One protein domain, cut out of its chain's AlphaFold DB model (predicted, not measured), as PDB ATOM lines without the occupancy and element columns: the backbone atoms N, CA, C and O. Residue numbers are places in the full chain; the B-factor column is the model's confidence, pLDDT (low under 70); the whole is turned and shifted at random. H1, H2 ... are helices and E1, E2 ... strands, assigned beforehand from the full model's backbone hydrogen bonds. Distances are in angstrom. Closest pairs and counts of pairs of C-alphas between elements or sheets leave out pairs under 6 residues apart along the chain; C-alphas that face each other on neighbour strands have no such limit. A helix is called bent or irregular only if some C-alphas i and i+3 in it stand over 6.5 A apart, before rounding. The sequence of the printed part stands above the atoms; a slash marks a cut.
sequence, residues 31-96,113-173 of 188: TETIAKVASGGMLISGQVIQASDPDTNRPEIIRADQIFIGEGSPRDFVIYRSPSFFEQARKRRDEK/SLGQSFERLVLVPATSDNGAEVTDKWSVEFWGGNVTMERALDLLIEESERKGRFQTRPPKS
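Overview. This is residues 31 to 96 and 113 to 173 of the 188 residues of an uncharacterized protein of Sphingomonadales bacterium (UniProt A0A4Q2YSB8). A single sheet of five strands, E3 E2 E1 E4 E5, is curled and folded back on itself into a small, nearly closed barrel-like core, with its edges E3 and E5 coming together. Helices H1, H3 and H4 gather at one end of the long axis, and H2 lies off the sheet at the other end. The printed part has 127 residues, with the order H1 E1 E2 E3 H2 E4 E5 H3 H4 along the chain; the sheet is antiparallel and the class is mixed, helices and strands. The whole is compact, with a radius of gyration of the C-alphas of 15.2 A, and spans 47 by 31 by 25 A.

Arrangement. The strongly twisted sheet holds E1, residues 42 to 50, E2, residues 60 to 69, E3, residues 76 to 79, E4, residues 117 to 127, and E5, residues 133 to 140. It is a folded sheet, bent back on itself: E3 and E2 face E4 and E5, with E1 as the hinge. The closest C-alphas of edge strands E3 and E5, those of Ile 79 and Trp 138, are 4.9 A apart. E1, E2 and E3 form a meander, each strand the antiparallel neighbour of the one before. N 45 and O 66 of E1 and E2 are 3.0 A apart, N 77 and O 62 of E3 and E2 2.8 A, N 44 and O 121 of E1 and E4 3.0 A, and N 124 and O 139 of E4 and E5 2.9 A, within hydrogen-bond range. E4 bends by 87 degrees at residue 120 and is staggered, pairing with E1 over residues 117 to 123 and with E5 over 123 to 127. H1, residues 31 to 40, is on the sheet over E1 and E4 at a height of 8.8 A and stands up from it by 50 degrees; its closest C-alpha pair with E4 is Val 37 and Val 124, 6.4 A. H4, residues 150 to 162, only grazes the sheet with its residues 153 to 161. It touches H1, Ala 38 and Ser 160 being the closest C-alphas at 4.7 A, at a steep tilt of 40 degrees, the same way. H3, residues 144 to 147, also only grazes the sheet. It only just touches H1, with 3 pairs of C-alphas within 8 A, Ile 34 and Val 147 the closest at 6.5 A. H3 and H4 touch only at the corner, and only just, with 3 such pairs; the closest are Val 147 and Leu 153, 5.4 A. H2, residues 83 to 95, is not on the sheet and touches no helix. Every O i to N i+4 pair is within hydrogen-bond range in H1, H2 and H4; H3 is too short for one.

Along the chain. H1 begins at C-alpha 31 (52.412, 34.086, 28.835), and H4 ends at C-alpha 162 (55.729, 48.502, 26.480). From first to last C-alpha, E4 measures 24.3 A, E2 21.1 A, E1 19.3 A, H4 19.0 A and H2 18.4 A.

Size, cuts and confidence. The C-alphas farthest apart, Glu 95 and Arg 162, are 48.9 A apart. Residues 97 to 112 are not printed, and C-alphas 96 and 113 are 18.7 A apart across the cut. Of the links printed whole, none is long. pLDDT averages 88.9 over the printed part and is under 70 at residue 96 and residues 142 to 145.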
ATOM      1  N   THR A  31      51.366  33.133  29.234       83.00
ATOM      2  CA  THR A  31      52.412  34.086  28.835       83.00
ATOM      3  C   THR A  31      52.635  34.153  27.324       83.00
ATOM      4  O   THR A  31      52.819  35.244  26.790       83.00
ATOM      5  N   GLU A  32      52.579  33.024  26.617       84.12
ATOM      6  CA  GLU A  32      52.670  32.997  25.153       84.12
ATOM      7  C   GLU A  32      51.443  33.667  24.524       84.12
ATOM      8  O   GLU A  32      51.570  34.479  23.607       84.12
ATOM      9  N   THR A  33      50.260  33.408  25.088       83.75
ATOM     10  CA  THR A  33      49.018  34.068  24.666       83.75
ATOM     11  C   THR A  33      49.099  35.581  24.892       83.75
ATOM     12  O   THR A  33      48.768  36.349  23.993       83.75
ATOM     13  N   ILE A  34      49.613  36.028  26.044       89.88
ATOM     14  CA  ILE A  34      49.850  37.451  26.329       89.88
ATOM     15  C   ILE A  34      50.766  38.072  25.274       89.88
ATOM     16  O   ILE A  34      50.410  39.089  24.682       89.88
ATOM     17  N   ALA A  35      51.916  37.452  24.996       89.75
ATOM     18  CA  ALA A  35      52.876  37.973  24.027       89.75
ATOM     19  C   ALA A  35      52.271  38.083  22.618       89.75
ATOM     20  O   ALA A  35      52.490  39.082  21.922       89.75
ATOM     21  N   LYS A  36      51.469  37.090  22.213       87.81
ATOM     22  CA  LYS A  36      50.742  37.077  20.936       87.81
ATOM     23  C   LYS A  36      49.746  38.236  20.850       87.81
ATOM     24  O   LYS A  36      49.764  38.996  19.878       87.81
ATOM     25  N   VAL A  37      48.913  38.411  21.876       89.44
ATOM     26  CA  VAL A  37      47.894  39.472  21.908       89.44
ATOM     27  C   VAL A  37      48.542  40.851  21.954       89.44
ATOM     28  O   VAL A  37      48.193  41.710  21.151       89.44
ATOM     29  N   ALA A  38      49.539  41.046  22.815       90.69
ATOM     30  CA  ALA A  38      50.235  42.320  22.937       90.69
ATOM     31  C   ALA A  38      50.976  42.722  21.651       90.69
ATOM     32  O   ALA A  38      51.145  43.908  21.394       90.69
ATOM     33  N   SER A  39      51.420  41.760  20.830       90.25
ATOM     34  CA  SER A  39      52.192  42.045  19.610       90.25
ATOM     35  C   SER A  39      51.336  42.316  18.374       90.25
ATOM     36  O   SER A  39      51.738  43.111  17.532       90.25
ATOM     37  N   GLY A  40      50.178  41.670  18.246       89.94
ATOM     38  CA  GLY A  40      49.347  41.796  17.040       89.94
ATOM     39  C   GLY A  40      47.848  41.649  17.268       89.94
ATOM     40  O   GLY A  40      47.064  41.979  16.381       89.94
ATOM     41  N   GLY A  41      47.434  41.201  18.450       93.75
ATOM     42  CA  GLY A  41      46.031  41.054  18.810       93.75
ATOM     43  C   GLY A  41      45.391  42.329  19.353       93.75
ATOM     44  O   GLY A  41      45.977  43.419  19.352       93.75
ATOM     45  N   MET A  42      44.155  42.162  19.810       94.88
ATOM     46  CA  MET A  42      43.324  43.202  20.398       94.88
ATOM     47  C   MET A  42      42.584  42.679  21.620       94.88
ATOM     48  O   MET A  42      42.210  41.507  21.674       94.88
ATOM     49  N   LEU A  43      42.328  43.582  22.563       95.31
ATOM     50  CA  LEU A  43      41.386  43.387  23.657       95.31
ATOM     51  C   LEU A  43      40.271  44.416  23.504       95.31
ATOM     52  O   LEU A  43      40.538  45.618  23.560       95.31
ATOM     53  N   ILE A  44      39.043  43.949  23.308       95.50
ATOM     54  CA  ILE A  44      37.891  44.806  23.008       95.50
ATOM     55  C   ILE A  44      36.718  44.532  23.950       95.50
ATOM     56  O   ILE A  44      36.606  43.438  24.503       95.50
ATOM     57  N   SER A  45      35.820  45.504  24.069       95.19
ATOM     58  CA  SER A  45      34.416  45.268  24.422       95.19
ATOM     59  C   SER A  45      33.548  45.477  23.185       95.19
ATOM     60  O   SER A  45      33.943  46.180  22.249       95.19
ATOM     61  N   GLY A  46      32.373  44.861  23.151       95.50
ATOM     62  CA  GLY A  46      31.501  44.964  21.991       95.50
ATOM     63  C   GLY A  46      30.330  44.000  22.003       95.50
ATOM     64  O   GLY A  46      29.964  43.448  23.038       95.50
ATOM     65  N   GLN A  47      29.778  43.750  20.821       95.94
ATOM     66  CA  GLN A  47      28.662  42.831  20.633       95.94
ATOM     67  C   GLN A  47      28.697  42.128  19.278       95.94
ATOM     68  O   GLN A  47      29.218  42.650  18.290       95.94
ATOM     69  N   VAL A  48      28.078  40.953  19.202       94.88
ATOM     70  CA  VAL A  48      27.839  40.276  17.924       94.88
ATOM     71  C   VAL A  48      26.689  40.941  17.193       94.88
ATOM     72  O   VAL A  48      25.541  40.885  17.632       94.88
ATOM     73  N   ILE A  49      26.992  41.516  16.034       96.38
ATOM     74  CA  ILE A  49      25.999  42.141  15.149       96.38
ATOM     75  C   ILE A  49      25.597  41.228  13.987       96.38
ATOM     76  O   ILE A  49      24.594  41.477  13.325       96.38
ATOM     77  N   GLN A  50      26.354  40.153  13.754       94.94
ATOM     78  CA  GLN A  50      26.006  39.100  12.810       94.94
ATOM     79  C   GLN A  50      26.496  37.754  13.340       94.94
ATOM     80  O   GLN A  50      27.695  37.565  13.522       94.94
ATOM     81  N   ALA A  51      25.580  36.809  13.549       91.19
ATOM     82  CA  ALA A  51      25.942  35.436  13.885       91.19
ATOM     83  C   ALA A  51      26.442  34.677  12.643       91.19
ATOM     84  O   ALA A  51      25.983  34.925  11.520       91.19
ATOM     85  N   SER A  52      27.355  33.724  12.851       89.69
ATOM     86  CA  SER A  52      27.783  32.813  11.788       89.69
ATOM     87  C   SER A  52      26.617  31.958  11.291       89.69
ATOM     88  O   SER A  52      25.796  31.513  12.094       89.69
ATOM     89  N   ASP A  53      26.589  31.661   9.995       89.12
ATOM     90  CA  ASP A  53      25.588  30.775   9.397       89.12
ATOM     91  C   ASP A  53      26.273  29.658   8.608       89.12
ATOM     92  O   ASP A  53      26.896  29.929   7.573       89.12
ATOM     93  N   PRO A  54      26.178  28.403   9.076       87.00
ATOM     94  CA  PRO A  54      26.780  27.285   8.383       87.00
ATOM     95  C   PRO A  54      26.059  26.921   7.087       87.00
ATOM     96  O   PRO A  54      26.668  26.237   6.286       87.00
ATOM     97  N   ASP A  55      24.831  27.349   6.803       86.38
ATOM     98  CA  ASP A  55      24.196  27.020   5.515       86.38
ATOM     99  C   ASP A  55      24.695  27.900   4.379       86.38
ATOM    100  O   ASP A  55      24.840  27.455   3.242       86.38
ATOM    101  N   THR A  56      25.001  29.151   4.700       90.12
ATOM    102  CA  THR A  56      25.425  30.158   3.724       90.12
ATOM    103  C   THR A  56      26.916  30.482   3.811       90.12
ATOM    104  O   THR A  56      27.389  31.365   3.100       90.12
ATOM    105  N   ASN A  57      27.673  29.779   4.667       89.44
ATOM    106  CA  ASN A  57      29.058  30.109   5.035       89.44
ATOM    107  C   ASN A  57      29.216  31.574   5.480       89.44
ATOM    108  O   ASN A  57      30.257  32.201   5.259       89.44
ATOM    109  N   ARG A  58      28.170  32.154   6.080       91.38
ATOM    110  CA  ARG A  58      28.195  33.552   6.510       91.38
ATOM    111  C   ARG A  58      29.125  33.677   7.717       91.38
ATOM    112  O   ARG A  58      28.945  32.934   8.688       91.38
ATOM    113  N   PRO A  59      30.097  34.603   7.694       90.94
ATOM    114  CA  PRO A  59      30.983  34.816   8.826       90.94
ATOM    115  C   PRO A  59      30.247  35.492   9.984       90.94
ATOM    116  O   PRO A  59      29.214  36.139   9.806       90.94
ATOM    117  N   GLU A  60      30.819  35.369  11.174       92.81
ATOM    118  CA  GLU A  60      30.400  36.135  12.344       92.81
ATOM    119  C   GLU A  60      31.023  37.539  12.288       92.81
ATOM    120  O   GLU A  60      32.164  37.693  11.845       92.81
ATOM    121  N   ILE A  61      30.272  38.566  12.694       95.44
ATOM    122  CA  ILE A  61      30.759  39.950  12.769       95.44
ATOM    123  C   ILE A  61      30.529  40.487  14.175       95.44
ATOM    124  O   ILE A  61      29.411  40.448  14.701       95.44
ATOM    125  N   ILE A  62      31.600  41.027  14.751       96.06
ATOM    126  CA  ILE A  62      31.614  41.641  16.076       96.06
ATOM    127  C   ILE A  62      31.839  43.136  15.909       96.06
ATOM    128  O   ILE A  62      32.822  43.547  15.302       96.06
ATOM    129  N   ARG A  63      30.949  43.953  16.464       97.25
ATOM    130  CA  ARG A  63      31.156  45.394  16.593       97.25
ATOM    131  C   ARG A  63      31.878  45.663  17.896       97.25
ATOM    132  O   ARG A  63      31.339  45.330  18.947       97.25
ATOM    133  N   ALA A  64      33.067  46.249  17.830       97.38
ATOM    134  CA  ALA A  64      33.711  46.773  19.021       97.38
ATOM    135  C   ALA A  64      33.085  48.113  19.397       97.38
ATOM    136  O   ALA A  64      32.964  48.996  18.547       97.38
ATOM    137  N   ASP A  65      32.760  48.264  20.675       96.38
ATOM    138  CA  ASP A  65      32.354  49.535  21.271       96.38
ATOM    139  C   ASP A  65      33.580  50.272  21.828       96.38
ATOM    140  O   ASP A  65      33.675  51.496  21.752       96.38
ATOM    141  N   GLN A  66      34.561  49.515  22.333       96.81
ATOM    142  CA  GLN A  66      35.822  50.040  22.843       96.81
ATOM    143  C   GLN A  66      36.982  49.093  22.528       96.81
ATOM    144  O   GLN A  66      36.844  47.872  22.563       96.81
ATOM    145  N   ILE A  67      38.150  49.676  22.254       96.88
ATOM    146  CA  ILE A  67      39.418  48.957  22.110       96.88
ATOM    147  C   ILE A  67      40.297  49.348  23.299       96.88
ATOM    148  O   ILE A  67      40.650  50.514  23.456       96.88
ATOM    149  N   PHE A  68      40.628  48.377  24.147       96.38
ATOM    150  CA  PHE A  68      41.487  48.559  25.321       96.38
ATOM    151  C   PHE A  68      42.964  48.374  24.971       96.38
ATOM    152  O   PHE A  68      43.828  49.108  25.451       96.38
ATOM    153  N   ILE A  69      43.242  47.390  24.115       96.44
ATOM    154  CA  ILE A  69      44.573  47.059  23.603       96.44
ATOM    155  C   ILE A  69      44.450  46.843  22.101       96.44
ATOM    156  O   ILE A  69      43.560  46.116  21.657       96.44
ATOM    157  N   GLY A  70      45.352  47.450  21.334       94.62
ATOM    158  CA  GLY A  70      45.366  47.416  19.878       94.62
ATOM    159  C   GLY A  70      45.364  48.817  19.275       94.62
ATOM    160  O   GLY A  70      45.472  49.828  19.968       94.62
ATOM    161  N   GLU A  71      45.240  48.870  17.953       89.88
ATOM    162  CA  GLU A  71      45.332  50.113  17.187       89.88
ATOM    163  C   GLU A  71      43.986  50.511  16.562       89.88
ATOM    164  O   GLU A  71      43.165  49.671  16.153       89.88
ATOM    165  N   GLY A  72      43.798  51.825  16.436       89.00
ATOM    166  CA  GLY A  72      42.661  52.448  15.767       89.00
ATOM    167  C   GLY A  72      41.448  52.688  16.667       89.00
ATOM    168  O   GLY A  72      41.527  52.642  17.891       89.00
ATOM    169  N   SER A  73      40.313  52.972  16.028       90.81
ATOM    170  CA  SER A  73      39.036  53.270  16.678       90.81
ATOM    171  C   SER A  73      38.104  52.047  16.715       90.81
ATOM    172  O   SER A  73      38.312  51.101  15.938       90.81
ATOM    173  N   PRO A  74      37.062  52.073  17.574       93.94
ATOM    174  CA  PRO A  74      35.963  51.105  17.549       93.94
ATOM    175  C   PRO A  74      35.426  50.888  16.128       93.94
ATOM    176  O   PRO A  74      35.271  51.846  15.365       93.94
ATOM    177  N   ARG A  75      35.226  49.622  15.750       95.75
ATOM    178  CA  ARG A  75      34.872  49.189  14.389       95.75
ATOM    179  C   ARG A  75      34.339  47.758  14.377       95.75
ATOM    180  O   ARG A  75      34.368  47.068  15.395       95.75
ATOM    181  N   ASP A  76      33.912  47.317  13.201       97.12
ATOM    182  CA  ASP A  76      33.421  45.962  12.976       97.12
ATOM    183  C   ASP A  76      34.577  45.015  12.597       97.12
ATOM    184  O   ASP A  76      35.457  45.355  11.805       97.12
ATOM    185  N   PHE A  77      34.559  43.812  13.166       95.56
ATOM    186  CA  PHE A  77      35.553  42.760  12.986       95.56
ATOM    187  C   PHE A  77      34.897  41.529  12.375       95.56
ATOM    188  O   PHE A  77      33.959  40.966  12.942       95.56
ATOM    189  N   VAL A  78      35.411  41.090  11.226       95.56
ATOM    190  CA  VAL A  78      34.970  39.849  10.583       95.56
ATOM    191  C   VAL A  78      35.728  38.684  11.199       95.56
ATOM    192  O   VAL A  78      36.949  38.572  11.047       95.56
ATOM    193  N   ILE A  79      34.996  37.801  11.872       93.81
ATOM    194  CA  ILE A  79      35.572  36.623  12.502       93.81
ATOM    195  C   ILE A  79      35.723  35.525  11.458       93.81
ATOM    196  O   ILE A  79      34.751  35.035  10.871       93.81
ATOM    197  N   TYR A  80      36.971  35.147  11.213       92.06
ATOM    198  CA  TYR A  80      37.312  34.055  10.330       92.06
ATOM    199  C   TYR A  80      36.813  32.735  10.909       92.06
ATOM    200  O   TYR A  80      37.071  32.374  12.057       92.06
ATOM    201  N   ARG A  81      36.126  31.987  10.055       88.38
ATOM    202  CA  ARG A  81      35.759  30.594  10.264       88.38
ATOM    203  C   ARG A  81      36.266  29.831   9.057       88.38
ATOM    204  O   ARG A  81      36.028  30.254   7.924       88.38
ATOM    205  N   SER A  82      36.996  28.752   9.293       86.62
ATOM    206  CA  SER A  82      37.524  27.953   8.198       86.62
ATOM    207  C   SER A  82      36.402  27.234   7.441       86.62
ATOM    208  O   SER A  82      35.328  26.985   7.996       86.62
ATOM    209  N   PRO A  83      36.619  26.851   6.172       88.25
ATOM    210  CA  PRO A  83      35.669  26.001   5.459       88.25
ATOM    211  C   PRO A  83      35.355  24.710   6.232       88.25
ATOM    212  O   PRO A  83      34.196  24.307   6.322       88.25
ATOM    213  N   SER A  84      36.373  24.109   6.863       85.62
ATOM    214  CA  SER A  84      36.224  22.907   7.688       85.62
ATOM    215  C   SER A  84      35.326  23.134   8.909       85.62
ATOM    216  O   SER A  84      34.535  22.253   9.252       85.62
ATOM    217  N   PHE A  85      35.366  24.322   9.521       86.31
ATOM    218  CA  PHE A  85      34.434  24.703  10.581       86.31
ATOM    219  C   PHE A  85      32.977  24.656  10.096       86.31
ATOM    220  O   PHE A  85      32.129  24.045  10.750       86.31
ATOM    221  N   PHE A  86      32.680  25.254   8.938       86.06
ATOM    222  CA  PHE A  86      31.314  25.288   8.411       86.06
ATOM    223  C   PHE A  86      30.809  23.901   7.996       86.06
ATOM    224  O   PHE A  86      29.672  23.552   8.315       86.06
ATOM    225  N   GLU A  87      31.655  23.084   7.360       87.94
ATOM    226  CA  GLU A  87      31.326  21.688   7.037       87.94
ATOM    227  C   GLU A  87      30.987  20.882   8.294       87.94
ATOM    228  O   GLU A  87      29.971  20.185   8.352       87.94
ATOM    229  N   GLN A  88      31.804  21.011   9.343       84.12
ATOM    230  CA  GLN A  88      31.543  20.340  10.612       84.12
ATOM    231  C   GLN A  88      30.249  20.828  11.265       84.12
ATOM    232  O   GLN A  88      29.498  20.014  11.800       84.12
ATOM    233  N   ALA A  89      29.975  22.134  11.230       82.50
ATOM    234  CA  ALA A  89      28.759  22.706  11.796       82.50
ATOM    235  C   ALA A  89      27.495  22.209  11.066       82.50
ATOM    236  O   ALA A  89      26.527  21.825  11.730       82.50
ATOM    237  N   ARG A  90      27.523  22.132   9.724       86.00
ATOM    238  CA  ARG A  90      26.445  21.528   8.916       86.00
ATOM    239  C   ARG A  90      26.235  20.063   9.281       86.00
ATOM    240  O   ARG A  90      25.145  19.691   9.709       86.00
ATOM    241  N   LYS A  91      27.302  19.258   9.205       83.25
ATOM    242  CA  LYS A  91      27.265  17.821   9.506       83.25
ATOM    243  C   LYS A  91      26.663  17.546  10.885       83.25
ATOM    244  O   LYS A  91      25.766  16.720  11.012       83.25
ATOM    245  N   ARG A  92      27.089  18.288  11.911       74.62
ATOM    246  CA  ARG A  92      26.571  18.132  13.279       74.62
ATOM    247  C   ARG A  92      25.099  18.493  13.406       74.62
ATOM    248  O   ARG A  92      24.386  17.836  14.155       74.62
ATOM    249  N   ARG A  93      24.625  19.544  12.732       76.81
ATOM    250  CA  ARG A  93      23.197  19.892  12.738       76.81
ATOM    251  C   ARG A  93      22.360  18.782  12.104       76.81
ATOM    252  O   ARG A  93      21.281  18.477  12.608       76.81
ATOM    253  N   ASP A  94      22.858  18.180  11.037       76.94
ATOM    254  CA  ASP A  94      22.154  17.101  10.352       76.94
ATOM    255  C   ASP A  94      22.183  15.809  11.202       76.94
ATOM    256  O   ASP A  94      21.173  15.118  11.311       76.94
ATOM    257  N   GLU A  95      23.276  15.553  11.935       70.50
ATOM    258  CA  GLU A  95      23.392  14.477  12.939       70.50
ATOM    259  C   GLU A  95      22.543  14.722  14.206       70.50
ATOM    260  O   GLU A  95      22.025  13.769  14.793       70.50
ATOM    261  N   LYS A  96      22.315  15.991  14.595       63.09
ATOM    262  CA  LYS A  96      21.389  16.430  15.669       63.09
ATOM    263  C   LYS A  96      19.925  16.037  15.410       63.09
ATOM    264  O   LYS A  96      19.090  16.205  16.293       63.09
ATOM    265  N   SER A 113      25.966  34.100  20.024       84.25
ATOM    266  CA  SER A 113      24.585  34.415  19.660       84.25
ATOM    267  C   SER A 113      24.490  35.849  19.146       84.25
ATOM    268  O   SER A 113      25.226  36.727  19.595       84.25
ATOM    269  N   LEU A 114      23.562  36.107  18.221       89.44
ATOM    270  CA  LEU A 114      23.277  37.473  17.779       89.44
ATOM    271  C   LEU A 114      22.891  38.344  18.986       89.44
ATOM    272  O   LEU A 114      22.069  37.935  19.802       89.44
ATOM    273  N   GLY A 115      23.485  39.534  19.089       90.81
ATOM    274  CA  GLY A 115      23.274  40.459  20.203       90.81
ATOM    275  C   GLY A 115      24.041  40.104  21.478       90.81
ATOM    276  O   GLY A 115      23.920  40.820  22.466       90.81
ATOM    277  N   GLN A 116      24.837  39.030  21.487       89.19
ATOM    278  CA  GLN A 116      25.687  38.716  22.630       89.19
ATOM    279  C   GLN A 116      26.745  39.809  22.812       89.19
ATOM    280  O   GLN A 116      27.528  40.066  21.896       89.19
ATOM    281  N   SER A 117      26.766  40.423  23.993       90.56
ATOM    282  CA  SER A 117      27.761  41.423  24.385       90.56
ATOM    283  C   SER A 117      28.974  40.791  25.070       90.56
ATOM    284  O   SER A 117      28.875  39.743  25.714       90.56
ATOM    285  N   PHE A 118      30.115  41.467  24.970       87.38
ATOM    286  CA  PHE A 118      31.372  41.101  25.608       87.38
ATOM    287  C   PHE A 118      31.983  42.328  26.262       87.38
ATOM    288  O   PHE A 118      32.162  43.361  25.623       87.38
ATOM    289  N   GLU A 119      32.371  42.190  27.521       89.25
ATOM    290  CA  GLU A 119      33.157  43.218  28.206       89.25
ATOM    291  C   GLU A 119      34.643  43.113  27.853       89.25
ATOM    292  O   GLU A 119      35.356  44.113  27.834       89.25
ATOM    293  N   ARG A 120      35.109  41.886  27.592       90.38
ATOM    294  CA  ARG A 120      36.495  41.558  27.270       90.38
ATOM    295  C   ARG A 120      36.527  40.402  26.287       90.38
ATOM    296  O   ARG A 120      36.200  39.271  26.638       90.38
ATOM    297  N   LEU A 121      36.933  40.690  25.062       90.50
ATOM    298  CA  LEU A 121      37.146  39.699  24.024       90.50
ATOM    299  C   LEU A 121      38.526  39.891  23.412       90.50
ATOM    300  O   LEU A 121      38.914  41.008  23.070       90.50
ATOM    301  N   VAL A 122      39.250  38.785  23.272       92.44
ATOM    302  CA  VAL A 122      40.565  38.768  22.640       92.44
ATOM    303  C   VAL A 122      40.421  38.371  21.183       92.44
ATOM    304  O   VAL A 122      39.928  37.284  20.870       92.44
ATOM    305  N   LEU A 123      40.908  39.243  20.307       92.88
ATOM    306  CA  LEU A 123      41.023  38.983  18.881       92.88
ATOM    307  C   LEU A 123      42.496  38.888  18.495       92.88
ATOM    308  O   LEU A 123      43.323  39.666  18.963       92.88
ATOM    309  N   VAL A 124      42.827  37.956  17.613       92.62
ATOM    310  CA  VAL A 124      44.160  37.827  17.006       92.62
ATOM    311  C   VAL A 124      44.022  37.752  15.486       92.62
ATOM    312  O   VAL A 124      42.950  37.364  15.011       92.62
ATOM    313  N   PRO A 125      45.062  38.101  14.709       92.19
ATOM    314  CA  PRO A 125      45.053  37.878  13.267       92.19
ATOM    315  C   PRO A 125      44.690  36.428  12.947       92.19
ATOM    316  O   PRO A 125      45.179  35.493  13.592       92.19
ATOM    317  N   ALA A 126      43.780  36.242  11.996       91.81
ATOM    318  CA  ALA A 126      43.306  34.915  11.655       91.81
ATOM    319  C   ALA A 126      44.378  34.114  10.907       91.81
ATOM    320  O   ALA A 126      45.064  34.623  10.025       91.81
ATOM    321  N   THR A 127      44.464  32.824  11.216       89.56
ATOM    322  CA  THR A 127      45.244  31.842  10.458       89.56
ATOM    323  C   THR A 127      44.299  30.799   9.884       89.56
ATOM    324  O   THR A 127      43.380  30.336  10.564       89.56
ATOM    325  N   SER A 128      44.509  30.429   8.629       86.00
ATOM    326  CA  SER A 128      43.748  29.376   7.958       86.00
ATOM    327  C   SER A 128      44.214  27.979   8.384       86.00
ATOM    328  O   SER A 128      45.190  27.830   9.117       86.00
ATOM    329  N   ASP A 129      43.516  26.939   7.916       81.75
ATOM    330  CA  ASP A 129      43.763  25.543   8.316       81.75
ATOM    331  C   ASP A 129      45.179  25.048   7.959       81.75
ATOM    332  O   ASP A 129      45.678  24.110   8.572       81.75
ATOM    333  N   ASN A 130      45.842  25.678   6.985       84.12
ATOM    334  CA  ASN A 130      47.221  25.365   6.594       84.12
ATOM    335  C   ASN A 130      48.272  26.244   7.307       84.12
ATOM    336  O   ASN A 130      49.450  26.187   6.960       84.12
ATOM    337  N   GLY A 131      47.852  27.075   8.266       82.00
ATOM    338  CA  GLY A 131      48.714  27.996   9.004       82.00
ATOM    339  C   GLY A 131      49.025  29.313   8.288       82.00
ATOM    340  O   GLY A 131      49.707  30.153   8.870       82.00
ATOM    341  N   ALA A 132      48.529  29.537   7.066       87.19
ATOM    342  CA  ALA A 132      48.708  30.811   6.376       87.19
ATOM    343  C   ALA A 132      47.840  31.906   7.009       87.19
ATOM    344  O   ALA A 132      46.671  31.665   7.333       87.19
ATOM    345  N   GLU A 133      48.402  33.105   7.149       86.81
ATOM    346  CA  GLU A 133      47.684  34.288   7.620       86.81
ATOM    347  C   GLU A 133      46.522  34.636   6.678       86.81
ATOM    348  O   GLU A 133      46.634  34.554   5.453       86.81
ATOM    349  N   VAL A 134      45.390  35.016   7.263       88.81
ATOM    350  CA  VAL A 134      44.204  35.467   6.542       88.81
ATOM    351  C   VAL A 134      44.071  36.966   6.753       88.81
ATOM    352  O   VAL A 134      43.622  37.423   7.805       88.81
ATOM    353  N   THR A 135      44.462  37.727   5.736       88.25
ATOM    354  CA  THR A 135      44.447  39.192   5.765       88.25
ATOM    355  C   THR A 135      43.044  39.736   6.052       88.25
ATOM    356  O   THR A 135      42.039  39.161   5.622       88.25
ATOM    357  N   ASP A 136      42.988  40.838   6.801       86.19
ATOM    358  CA  ASP A 136      41.770  41.581   7.163       86.19
ATOM    359  C   ASP A 136      40.708  40.790   7.945       86.19
ATOM    360  O   ASP A 136      39.571  41.245   8.101       86.19
ATOM    361  N   LYS A 137      41.059  39.613   8.478       92.44
ATOM    362  CA  LYS A 137      40.163  38.809   9.312       92.44
ATOM    363  C   LYS A 137      40.783  38.470  10.653       92.44
ATOM    364  O   LYS A 137      41.998  38.427  10.830       92.44
ATOM    365  N   TRP A 138      39.899  38.196  11.601       94.00
ATOM    366  CA  TRP A 138      40.253  38.013  12.997       94.00
ATOM    367  C   TRP A 138      39.786  36.657  13.492       94.00
ATOM    368  O   TRP A 138      38.743  36.160  13.081       94.00
ATOM    369  N   SER A 139      40.546  36.064  14.394       90.62
ATOM    370  CA  SER A 139      40.142  34.882  15.134       90.62
ATOM    371  C   SER A 139      39.908  35.264  16.581       90.62
ATOM    372  O   SER A 139      40.657  36.046  17.167       90.62
ATOM    373  N   VAL A 140      38.870  34.681  17.164       88.06
ATOM    374  CA  VAL A 140      38.645  34.751  18.603       88.06
ATOM    375  C   VAL A 140      39.606  33.774  19.267       88.06
ATOM    376  O   VAL A 140      39.582  32.578  18.974       88.06
ATOM    377  N   GLU A 141      40.460  34.273  20.154       83.62
ATOM    378  CA  GLU A 141      41.384  33.420  20.895       83.62
ATOM    379  C   GLU A 141      40.613  32.733  22.030       83.62
ATOM    380  O   GLU A 141      40.183  33.382  22.983       83.62
ATOM    381  N   PHE A 142      40.421  31.413  21.941       65.38
ATOM    382  CA  PHE A 142      39.653  30.638  22.928       65.38
ATOM    383  C   PHE A 142      40.285  30.685  24.332       65.38
ATOM    384  O   PHE A 142      39.581  30.683  25.338       65.38
ATOM    385  N   TRP A 143      41.614  30.825  24.398       62.34
ATOM    386  CA  TRP A 143      42.375  31.046  25.637       62.34
ATOM    387  C   TRP A 143      42.352  32.499  26.120       62.34
ATOM    388  O   TRP A 143      42.831  32.798  27.217       62.34
ATOM    389  N   GLY A 144      41.740  33.388  25.331       59.97
ATOM    390  CA  GLY A 144      41.499  34.790  25.642       59.97
ATOM    391  C   GLY A 144      40.890  34.983  27.027       59.97
ATOM    392  O   GLY A 144      41.336  35.843  27.774       59.97
ATOM    393  N   GLY A 145      39.955  34.111  27.419       69.56
ATOM    394  CA  GLY A 145      39.280  34.212  28.711       69.56
ATOM    395  C   GLY A 145      40.215  34.169  29.923       69.56
ATOM    396  O   GLY A 145      39.936  34.837  30.908       69.56
ATOM    397  N   ASN A 146      41.343  33.453  29.856       77.38
ATOM    398  CA  ASN A 146      42.300  33.402  30.967       77.38
ATOM    399  C   ASN A 146      43.197  34.646  31.008       77.38
ATOM    400  O   ASN A 146      43.527  35.131  32.087       77.38
ATOM    401  N   VAL A 147      43.595  35.177  29.845       81.62
ATOM    402  CA  VAL A 147      44.438  36.387  29.779       81.62
ATOM    403  C   VAL A 147      43.663  37.662  30.111       81.62
ATOM    404  O   VAL A 147      44.270  38.686  30.398       81.62
ATOM    405  N   THR A 148      42.330  37.614  30.102       82.12
ATOM    406  CA  THR A 148      41.466  38.743  30.468       82.12
ATOM    407  C   THR A 148      41.115  38.796  31.959       82.12
ATOM    408  O   THR A 148      40.290  39.629  32.348       82.12
ATOM    409  N   MET A 149      41.721  37.937  32.787       84.00
ATOM    410  CA  MET A 149      41.446  37.811  34.223       84.00
ATOM    411  C   MET A 149      42.628  38.235  35.104       84.00
ATOM    412  O   MET A 149      43.788  37.971  34.778       84.00
ATOM    413  N   GLU A 150      42.310  38.841  36.254       82.94
ATOM    414  CA  GLU A 150      43.230  39.131  37.369       82.94
ATOM    415  C   GLU A 150      44.644  39.597  36.936       82.94
ATOM    416  O   GLU A 150      44.802  40.534  36.154       82.94
ATOM    417  N   ARG A 151      45.686  38.921  37.440       84.75
ATOM    418  CA  ARG A 151      47.101  39.210  37.195       84.75
ATOM    419  C   ARG A 151      47.514  38.981  35.740       84.75
ATOM    420  O   ARG A 151      48.467  39.600  35.280       84.75
ATOM    421  N   ALA A 152      46.839  38.090  35.014       87.81
ATOM    422  CA  ALA A 152      47.144  37.867  33.603       87.81
ATOM    423  C   ALA A 152      46.740  39.082  32.755       87.81
ATOM    424  O   ALA A 152      47.478  39.455  31.845       87.81
ATOM    425  N   LEU A 153      45.635  39.746  33.116       90.81
ATOM    426  CA  LEU A 153      45.241  41.011  32.504       90.81
ATOM    427  C   LEU A 153      46.249  42.124  32.811       90.81
ATOM    428  O   LEU A 153      46.590  42.881  31.906       90.81
ATOM    429  N   ASP A 154      46.750  42.212  34.046       91.31
ATOM    430  CA  ASP A 154      47.799  43.183  34.395       91.31
ATOM    431  C   ASP A 154      49.058  42.982  33.546       91.31
ATOM    432  O   ASP A 154      49.533  43.921  32.914       91.31
ATOM    433  N   LEU A 155      49.540  41.741  33.437       92.62
ATOM    434  CA  LEU A 155      50.699  41.409  32.604       92.62
ATOM    435  C   LEU A 155      50.459  41.710  31.118       92.62
ATOM    436  O   LEU A 155      51.367  42.156  30.416       92.62
ATOM    437  N   LEU A 156      49.239  41.476  30.628       93.88
ATOM    438  CA  LEU A 156      48.856  41.818  29.263       93.88
ATOM    439  C   LEU A 156      48.886  43.331  29.028       93.88
ATOM    440  O   LEU A 156      49.381  43.771  27.987       93.88
ATOM    441  N   ILE A 157      48.378  44.117  29.978       94.75
ATOM    442  CA  ILE A 157      48.425  45.581  29.929       94.75
ATOM    443  C   ILE A 157      49.880  46.050  29.925       94.75
ATOM    444  O   ILE A 157      50.263  46.758  29.001       94.75
ATOM    445  N   GLU A 158      50.708  45.586  30.861       95.38
ATOM    446  CA  GLU A 158      52.124  45.971  30.964       95.38
ATOM    447  C   GLU A 158      52.921  45.658  29.683       95.38
ATOM    448  O   GLU A 158      53.733  46.461  29.219       95.38
ATOM    449  N   GLU A 159      52.719  44.479  29.087       95.81
ATOM    450  CA  GLU A 159      53.368  44.116  27.819       95.81
ATOM    451  C   GLU A 159      52.860  44.982  26.656       95.81
ATOM    452  O   GLU A 159      53.634  45.379  25.784       95.81
ATOM    453  N   SER A 160      51.571  45.321  26.650       96.00
ATOM    454  CA  SER A 160      50.964  46.148  25.603       96.00
ATOM    455  C   SER A 160      51.349  47.624  25.719       96.00
ATOM    456  O   SER A 160      51.535  48.284  24.697       96.00
ATOM    457  N   GLU A 161      51.519  48.140  26.937       96.31
ATOM    458  CA  GLU A 161      52.070  49.469  27.219       96.31
ATOM    459  C   GLU A 161      53.507  49.573  26.710       96.31
ATOM    460  O   GLU A 161      53.830  50.504  25.972       96.31
ATOM    461  N   ARG A 162      54.350  48.569  27.000       95.81
ATOM    462  CA  ARG A 162      55.729  48.502  26.480       95.81
ATOM    463  C   ARG A 162      55.797  48.520  24.954       95.81
ATOM    464  O   ARG A 162      56.775  49.004  24.394       95.81
ATOM    465  N   LYS A 163      54.765  48.006  24.284       95.56
ATOM    466  CA  LYS A 163      54.639  48.001  22.818       95.56
ATOM    467  C   LYS A 163      53.890  49.217  22.261       95.56
ATOM    468  O   LYS A 163      53.725  49.299  21.050       95.56
ATOM    469  N   GLY A 164      53.430  50.142  23.108       95.19
ATOM    470  CA  GLY A 164      52.698  51.341  22.688       95.19
ATOM    471  C   GLY A 164      51.297  51.069  22.129       95.19
ATOM    472  O   GLY A 164      50.774  51.880  21.372       95.19
ATOM    473  N   ARG A 165      50.694  49.922  22.466       96.00
ATOM    474  CA  ARG A 165      49.379  49.478  21.956       96.00
ATOM    475  C   ARG A 165      48.266  49.551  22.996       96.00
ATOM    476  O   ARG A 165      47.109  49.282  22.678       96.00
ATOM    477  N   PHE A 166      48.602  49.852  24.244       96.50
ATOM    478  CA  PHE A 166      47.613  50.067  25.289       96.50
ATOM    479  C   PHE A 166      46.899  51.406  25.079       96.50
ATOM    480  O   PHE A 166      47.545  52.434  24.898       96.50
ATOM    481  N   GLN A 167      45.569  51.378  25.114       95.88
ATOM    482  CA  GLN A 167      44.725  52.565  24.981       95.88
ATOM    483  C   GLN A 167      44.155  52.965  26.339       95.88
ATOM    484  O   GLN A 167      44.243  54.115  26.762       95.88
ATOM    485  N   THR A 168      43.533  52.006  27.023       95.06
ATOM    486  CA  THR A 168      42.884  52.230  28.311       95.06
ATOM    487  C   THR A 168      42.589  50.913  29.009       95.06
ATOM    488  O   THR A 168      42.506  49.853  28.387       95.06
ATOM    489  N   ARG A 169      42.428  50.980  30.329       92.06
ATOM    490  CA  ARG A 169      42.196  49.807  31.161       92.06
ATOM    491  C   ARG A 169      40.729  49.370  31.056       92.06
ATOM    492  O   ARG A 169      39.848  50.212  31.230       92.06
ATOM    493  N   PRO A 170      40.442  48.074  30.823       91.38
ATOM    494  CA  PRO A 170      39.077  47.566  30.867       91.38
ATOM    495  C   PRO A 170      38.403  47.808  32.226       91.38
ATOM    496  O   PRO A 170      39.083  47.747  33.258       91.38
ATOM    497  N   PRO A 171      37.074  48.023  32.261       87.56
ATOM    498  CA  PRO A 171      36.336  48.173  33.512       87.56
ATOM    499  C   PRO A 171      36.440  46.894  34.340       87.56
ATOM    500  O   PRO A 171      36.444  45.801  33.775       87.56
ATOM    501  N   LYS A 172      36.518  47.020  35.670       84.12
ATOM    502  CA  LYS A 172      36.505  45.859  36.570       84.12
ATOM    503  C   LYS A 172      35.158  45.127  36.470       84.12
ATOM    504  O   LYS A 172      34.112  45.768  36.481       84.12
ATOM    505  N   SER A 173      35.192  43.806  36.402       76.56
ATOM    506  CA  SER A 173      34.070  42.880  36.377       76.56
ATOM    507  C   SER A 173      34.382  41.553  37.096       76.56
ATOM    508  O   SER A 173      35.314  40.815  36.755       76.56
TER     509      SER A 173